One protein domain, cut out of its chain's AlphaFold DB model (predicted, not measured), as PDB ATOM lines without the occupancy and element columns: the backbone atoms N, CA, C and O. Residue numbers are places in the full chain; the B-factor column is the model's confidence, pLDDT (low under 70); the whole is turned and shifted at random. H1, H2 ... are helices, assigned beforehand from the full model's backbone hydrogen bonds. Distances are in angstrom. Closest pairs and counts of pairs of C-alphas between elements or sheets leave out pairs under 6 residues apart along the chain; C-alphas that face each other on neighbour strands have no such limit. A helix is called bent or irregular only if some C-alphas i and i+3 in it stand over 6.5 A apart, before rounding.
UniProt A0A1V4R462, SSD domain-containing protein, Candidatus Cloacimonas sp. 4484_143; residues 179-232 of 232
ATOM      1  N   GLN A 179      93.249 187.998 112.072       87.75
ATOM      2  CA  GLN A 179      92.068 187.317 112.604       87.75
ATOM      3  C   GLN A 179      90.817 188.148 112.339       87.75
ATOM      4  O   GLN A 179      90.744 189.314 112.729       87.75
ATOM      5  N   ILE A 180      89.819 187.535 111.703       88.25
ATOM      6  CA  ILE A 180      88.547 188.180 111.380       88.25
ATOM      7  C   ILE A 180      87.446 187.512 112.203       88.25
ATOM      8  O   ILE A 180      87.198 186.315 112.081       88.25
ATOM      9  N   LEU A 181      86.794 188.293 113.069       90.50
ATOM     10  CA  LEU A 181      85.699 187.809 113.906       90.50
ATOM     11  C   LEU A 181      84.371 187.926 113.158       90.50
ATOM     12  O   LEU A 181      83.825 189.022 113.014       90.50
ATOM     13  N   VAL A 182      83.819 186.785 112.763       87.56
ATOM     14  CA  VAL A 182      82.454 186.684 112.242       87.56
ATOM     15  C   VAL A 182      81.496 186.445 113.409       87.56
ATOM     16  O   VAL A 182      81.730 185.576 114.247       87.56
ATOM     17  N   LYS A 183      80.427 187.244 113.502       89.31
ATOM     18  CA  LYS A 183      79.390 187.103 114.537       89.31
ATOM     19  C   LYS A 183      78.146 186.456 113.935       89.31
ATOM     20  O   LYS A 183      77.491 187.073 113.101       89.31
ATOM     21  N   GLY A 184      77.810 185.258 114.395       89.50
ATOM     22  CA  GLY A 184      76.640 184.491 113.970       89.50
ATOM     23  C   GLY A 184      76.539 183.177 114.742       89.50
ATOM     24  O   GLY A 184      77.415 182.875 115.555       89.50
ATOM     25  N   ASP A 185      75.473 182.416 114.506       88.44
ATOM     26  CA  ASP A 185      75.381 181.044 115.003       88.44
ATOM     27  C   ASP A 185      76.210 180.125 114.099       88.44
ATOM     28  O   ASP A 185      75.972 180.044 112.898       88.44
ATOM     29  N   ILE A 186      77.190 179.431 114.678       85.19
ATOM     30  CA  ILE A 186      78.060 178.495 113.951       85.19
ATOM     31  C   ILE A 186      77.315 177.242 113.475       85.19
ATOM     32  O   ILE A 186      77.838 176.505 112.645       85.19
ATOM     33  N   GLN A 187      76.120 176.981 114.016       86.31
ATOM     34  CA  GLN A 187      75.257 175.882 113.585       86.31
ATOM     35  C   GLN A 187      74.375 176.272 112.394       86.31
ATOM     36  O   GLN A 187      73.780 175.393 111.772       86.31
ATOM     37  N   ASP A 188      74.284 177.565 112.063       89.88
ATOM     38  CA  ASP A 188      73.509 178.029 110.920       89.88
ATOM     39  C   ASP A 188      74.317 177.834 109.619       89.88
ATOM     40  O   ASP A 188      75.361 178.473 109.426       89.88
ATOM     41  N   PRO A 189      73.853 176.984 108.684       86.81
ATOM     42  CA  PRO A 189      74.544 176.751 107.419       86.81
ATOM     43  C   PRO A 189      74.652 178.011 106.551       86.81
ATOM     44  O   PRO A 189      75.573 178.107 105.736       86.81
ATOM     45  N   ALA A 190      73.760 178.995 106.715       87.94
ATOM     46  CA  ALA A 190      73.872 180.268 106.008       87.94
ATOM     47  C   ALA A 190      75.117 181.045 106.461       87.94
ATOM     48  O   ALA A 190      75.829 181.600 105.627       87.94
ATOM     49  N   VAL A 191      75.420 181.026 107.764       89.12
ATOM     50  CA  VAL A 191      76.610 181.676 108.333       89.12
ATOM     51  C   VAL A 191      77.881 180.984 107.843       89.12
ATOM     52  O   VAL A 191      78.804 181.663 107.399       89.12
ATOM     53  N   LEU A 192      77.916 179.646 107.847       89.06
ATOM     54  CA  LEU A 192      79.069 178.879 107.357       89.06
ATOM     55  C   LEU A 192      79.337 179.106 105.860       89.06
ATOM     56  O   LEU A 192      80.490 179.242 105.457       89.06
ATOM     57  N   ASN A 193      78.289 179.195 105.038       89.00
ATOM     58  CA  ASN A 193      78.431 179.448 103.602       89.00
ATOM     59  C   ASN A 193      78.957 180.864 103.314       89.00
ATOM     60  O   ASN A 193      79.811 181.052 102.452       89.00
ATOM     61  N   GLU A 194      78.494 181.871 104.055       89.56
ATOM     62  CA  GLU A 194      79.029 183.231 103.926       89.56
ATOM     63  C   GLU A 194      80.483 183.331 104.409       89.56
ATOM     64  O   GLU A 194      81.273 184.056 103.805       89.56
ATOM     65  N   MET A 195      80.873 182.566 105.437       90.50
ATOM     66  CA  MET A 195      82.277 182.456 105.853       90.50
ATOM     67  C   MET A 195      83.157 181.868 104.744       90.50
ATOM     68  O   MET A 195      84.202 182.442 104.455       90.50
ATOM     69  N   ALA A 196      82.712 180.791 104.086       89.62
ATOM     70  CA  ALA A 196      83.444 180.166 102.981       89.62
ATOM     71  C   ALA A 196      83.579 181.103 101.764       89.62
ATOM     72  O   ALA A 196      84.669 181.288 101.234       89.62
ATOM     73  N   LYS A 197      82.504 181.800 101.369       89.81
ATOM     74  CA  LYS A 197      82.572 182.810 100.293       89.81
ATOM     75  C   LYS A 197      83.544 183.943 100.610       89.81
ATOM     76  O   LYS A 197      84.179 184.493  99.712       89.81
ATOM     77  N   PHE A 198      83.600 184.349 101.875       90.50
ATOM     78  CA  PHE A 198      84.510 185.394 102.317       90.50
ATOM     79  C   PHE A 198      85.967 184.916 102.314       90.50
ATOM     80  O   PHE A 198      86.855 185.683 101.953       90.50
ATOM     81  N   GLU A 199      86.209 183.651 102.650       89.38
ATOM     82  CA  GLU A 199      87.514 183.003 102.516       89.38
ATOM     83  C   GLU A 199      87.988 182.956 101.056       89.38
ATOM     84  O   GLU A 199      89.071 183.463 100.763       89.38
ATOM     85  N   ASP A 200      87.142 182.489 100.132       89.25
ATOM     86  CA  ASP A 200      87.431 182.484  98.687       89.25
ATOM     87  C   ASP A 200      87.744 183.895  98.161       89.25
ATOM     88  O   ASP A 200      88.636 184.105  97.336       89.25
ATOM     89  N   PHE A 201      87.010 184.899  98.653       90.12
ATOM     90  CA  PHE A 201      87.259 186.297  98.311       90.12
ATOM     91  C   PHE A 201      88.638 186.774  98.783       90.12
ATOM     92  O   PHE A 201      89.299 187.528  98.064       90.12
ATOM     93  N   LEU A 202      89.070 186.363  99.978       89.19
ATOM     94  CA  LEU A 202      90.385 186.708 100.517       89.19
ATOM     95  C   LEU A 202      91.511 185.995  99.771       89.19
ATOM     96  O   LEU A 202      92.534 186.627  99.521       89.19
ATOM     97  N   ASP A 203      91.320 184.739  99.367       86.12
ATOM     98  CA  ASP A 203      92.310 183.998  98.571       86.12
ATOM     99  C   ASP A 203      92.516 184.633  97.182       86.12
ATOM    100  O   ASP A 203      93.611 184.634  96.621       86.12
ATOM    101  N   GLY A 204      91.479 185.296  96.657       85.44
ATOM    102  CA  GLY A 204      91.564 186.118  95.450       85.44
ATOM    103  C   GLY A 204      92.388 187.409  95.591       85.44
ATOM    104  O   GLY A 204      92.671 188.054  94.575       85.44
ATOM    105  N   GLN A 205      92.780 187.821  96.804       85.19
ATOM    106  CA  GLN A 205      93.599 189.018  97.028       85.19
ATOM    107  C   GLN A 205      95.085 188.669  97.142       85.19
ATOM    108  O   GLN A 205      95.501 187.948  98.038       85.19
ATOM    109  N   GLY A 206      95.927 189.266  96.289       79.06
ATOM    110  CA  GLY A 206      97.368 188.966  96.243       79.06
ATOM    111  C   GLY A 206      98.172 189.298  97.513       79.06
ATOM    112  O   GLY A 206      99.314 188.853  97.633       79.06
ATOM    113  N   ASP A 207      97.587 190.054  98.447       79.62
ATOM    114  CA  ASP A 207      98.210 190.463  99.712       79.62
ATOM    115  C   ASP A 207      97.883 189.521 100.887       79.62
ATOM    116  O   ASP A 207      98.520 189.609 101.939       79.62
ATOM    117  N   VAL A 208      96.914 188.613 100.732       81.12
ATOM    118  CA  VAL A 208      96.523 187.639 101.760       81.12
ATOM    119  C   VAL A 208      97.028 186.263 101.344       81.12
ATOM    120  O   VAL A 208      96.927 185.867 100.189       81.12
ATOM    121  N   ARG A 209      97.624 185.526 102.282       78.94
ATOM    122  CA  ARG A 209      98.115 184.167 102.039       78.94
ATOM    123  C   ARG A 209      97.447 183.201 102.998       78.94
ATOM    124  O   ARG A 209      97.508 183.427 104.203       78.94
ATOM    125  N   ASN A 210      96.905 182.112 102.452       81.19
ATOM    126  CA  ASN A 210      96.364 180.983 103.207       81.19
ATOM    127  C   ASN A 210      95.267 181.403 104.212       81.19
ATOM    128  O   ASN A 210      95.462 181.234 105.423       81.19
ATOM    129  N   PRO A 211      94.149 181.997 103.741       84.75
ATOM    130  CA  PRO A 211      92.989 182.202 104.600       84.75
ATOM    131  C   PRO A 211      92.449 180.830 105.041       84.75
ATOM    132  O   PRO A 211      92.622 179.844 104.334       84.75
ATOM    133  N   GLN A 212      91.912 180.751 106.258       84.88
ATOM    134  CA  GLN A 212      91.342 179.525 106.822       84.88
ATOM    135  C   GLN A 212      90.154 179.896 107.698       84.88
ATOM    136  O   GLN A 212      90.188 180.929 108.387       84.88
ATOM    137  N   SER A 213      89.139 179.039 107.749       86.25
ATOM    138  CA  SER A 213      87.956 179.275 108.573       86.25
ATOM    139  C   SER A 213      87.492 178.036 109.340       86.25
ATOM    140  O   SER A 213      87.909 176.904 109.115       86.25
ATOM    141  N   ILE A 214      86.586 178.241 110.303       85.25
ATOM    142  CA  ILE A 214      85.902 177.125 110.980       85.25
ATOM    143  C   ILE A 214      85.015 176.344 109.995       85.25
ATOM    144  O   ILE A 214      84.754 175.163 110.231       85.25
ATOM    145  N   ALA A 215      84.581 176.969 108.892       83.56
ATOM    146  CA  ALA A 215      83.789 176.299 107.868       83.56
ATOM    147  C   ALA A 215      84.569 175.142 107.218       83.56
ATOM    148  O   ALA A 215      83.966 174.097 106.973       83.56
ATOM    149  N   ASP A 216      85.896 175.259 107.074       81.44
ATOM    150  CA  ASP A 216      86.767 174.187 106.563       81.44
ATOM    151  C   ASP A 216      86.726 172.922 107.415       81.44
ATOM    152  O   ASP A 216      86.764 171.803 106.913       81.44
ATOM    153  N   CYS A 217      86.619 173.075 108.736       77.88
ATOM    154  CA  CYS A 217      86.562 171.935 109.646       77.88
ATOM    155  C   CYS A 217      85.264 171.133 109.453       77.88
ATOM    156  O   CYS A 217      85.264 169.900 109.492       77.88
ATOM    157  N   PHE A 218      84.151 171.830 109.202       74.62
ATOM    158  CA  PHE A 218      82.859 171.197 108.945       74.62
ATOM    159  C   PHE A 218      82.760 170.637 107.523       74.62
ATOM    160  O   PHE A 218      82.228 169.541 107.352       74.62
ATOM    161  N   SER A 219      83.313 171.321 106.519       65.56
ATOM    162  CA  SER A 219      83.345 170.826 105.137       65.56
ATOM    163  C   SER A 219      84.249 169.595 104.989       65.56
ATOM    164  O   SER A 219      83.860 168.632 104.326       65.56
ATOM    165  N   PHE A 220      85.392 169.559 105.683       59.62
ATOM    166  CA  PHE A 220      86.292 168.402 105.716       59.62
ATOM    167  C   PHE A 220      85.632 167.176 106.362       59.62
ATOM    168  O   PHE A 220      85.766 166.059 105.864       59.62
ATOM    169  N   ASN A 221      84.864 167.376 107.438       53.72
ATOM    170  CA  ASN A 221      84.131 166.301 108.111       53.72
ATOM    171  C   ASN A 221      82.980 165.755 107.243       53.72
ATOM    172  O   ASN A 221      82.765 164.548 107.187       53.72
ATOM    173  N   ILE A 222      82.286 166.620 106.497       56.81
ATOM    174  CA  ILE A 222      81.232 166.208 105.554       56.81
ATOM    175  C   ILE A 222      81.825 165.430 104.364       56.81
ATOM    176  O   ILE A 222      81.320 164.361 104.034       56.81
ATOM    177  N   SER A 223      82.942 165.883 103.778       53.78
ATOM    178  CA  SER A 223      83.643 165.134 102.713       53.78
ATOM    179  C   SER A 223      84.163 163.769 103.176       53.78
ATOM    180  O   SER A 223      84.118 162.807 102.413       53.78
ATOM    181  N   TYR A 224      84.619 163.659 104.428       50.38
ATOM    182  CA  TYR A 224      85.049 162.383 105.007       50.38
ATOM    183  C   TYR A 224      83.892 161.384 105.165       50.38
ATOM    184  O   TYR A 224      84.090 160.180 105.007       50.38
ATOM    185  N   TYR A 225      82.678 161.870 105.442       53.59
ATOM    186  CA  TYR A 225      81.486 161.024 105.532       53.59
ATOM    187  C   TYR A 225      80.919 160.617 104.163       53.59
ATOM    188  O   TYR A 225      80.404 159.506 104.046       53.59
ATOM    189  N   ASP A 226      81.035 161.466 103.138       50.50
ATOM    190  CA  ASP A 226      80.530 161.165 101.788       50.50
ATOM    191  C   ASP A 226      81.499 160.314 100.935       50.50
ATOM    192  O   ASP A 226      81.047 159.619 100.024       50.50
ATOM    193  N   PHE A 227      82.810 160.302 101.229       51.47
ATOM    194  CA  PHE A 227      83.809 159.510 100.486       51.47
ATOM    195  C   PHE A 227      84.906 158.900 101.388       51.47
ATOM    196  O   PHE A 227      86.042 159.383 101.392       51.47
ATOM    197  N   PRO A 228      84.631 157.794 102.105       50.16
ATOM    198  CA  PRO A 228      85.635 157.128 102.942       50.16
ATOM    199  C   PRO A 228      86.792 156.476 102.154       50.16
ATOM    200  O   PRO A 228      87.852 156.236 102.728       50.16
ATOM    201  N   ASP A 229      86.632 156.239 100.844       50.38
ATOM    202  CA  ASP A 229      87.561 155.426 100.036       50.38
ATOM    203  C   ASP A 229      88.453 156.233  99.064       50.38
ATOM    204  O   ASP A 229      89.181 155.652  98.260       50.38
ATOM    205  N   ALA A 230      88.423 157.572  99.101       45.94
ATOM    206  CA  ALA A 230      89.164 158.413  98.143       45.94
ATOM    207  C   ALA A 230      90.624 158.722  98.543       45.94
ATOM    208  O   ALA A 230      91.340 159.379  97.787       45.94
ATOM    209  N   PHE A 231      91.083 158.240  99.700       47.38
ATOM    210  CA  PHE A 231      92.470 158.373 100.151       47.38
ATOM    211  C   PHE A 231      93.078 156.990 100.435       47.38
ATOM    212  O   PHE A 231      93.127 156.530 101.576       47.38
ATOM    213  N   CYS A 232      93.552 156.339  99.372       37.59
ATOM    214  CA  CYS A 232      94.547 155.266  99.393       37.59
ATOM    215  C   CYS A 232      95.586 155.541  98.301       37.59
ATOM    216  O   CYS A 232      95.168 155.912  97.181       37.59
TER     217      CYS A 232
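This is residues 179 to 232 of the 232 residues of the protein "SSD domain-containing protein" of Candidatus Cloacimonas sp. 4484_143 (UniProt A0A1V4R462). Two helices make a lopsided T: H1 is the crossbar, and H2 begins beside the first half of H1 and sticks out from it as a stem, with residues 220 to 232 free of the rest. Residues 179 to 188 run beside H1 toward its first residue, and the link after H1 turns in a loop, residues 204 to 209 sticking out, before it folds back to where H2 starts. The printed part has 54 residues with two named helices, H1 then H2, and no named strand; the class is all helix. The whole is loose, with a radius of gyration of the C-alphas of 13.1 A, and flat, spanning 36 by 28 by 15 A.

H1, residues 189 to 203, touches H2, residues 214 to 226. The closest C-alphas of the two are those of Leu 192 and Ala 215, 5.4 A apart. H1 touches H2 with residues 192 to 196 alone, and H2 touches H1 with residues 214 to 216 alone. Their lines stand at 71 degrees, only just about perpendicular, and their centres are 14.1 A apart. Every O i to N i+4 pair is within hydrogen-bond range in H1, and 8 of 9 are in H2.

The printed part begins at Gln 179, C-alpha at (92.068, 187.317, 112.604). H1 runs from Pro 189, C-alpha at (74.544, 176.751, 107.419), to Asp 203, 21.1 A from first to last C-alpha. H2 runs from Ile 214 to Asp 226, C-alpha at (80.530, 161.165, 101.788), 19.2 A from first to last C-alpha. Neither helix is bent.

The C-alphas of Lys 183 and Cys 232, the two farthest apart, are 38.4 A from each other. Without the stretches that stand free, the body has 35 residues and spans 24 by 19 by 13 A. The link from H1 to H2, 10 residues, is short, and the printed part has no cut. Cys 232 is the chain's last residue. The mean pLDDT of the printed part is 77.3, and residues 219 to 232 are under 70 in this predicted model.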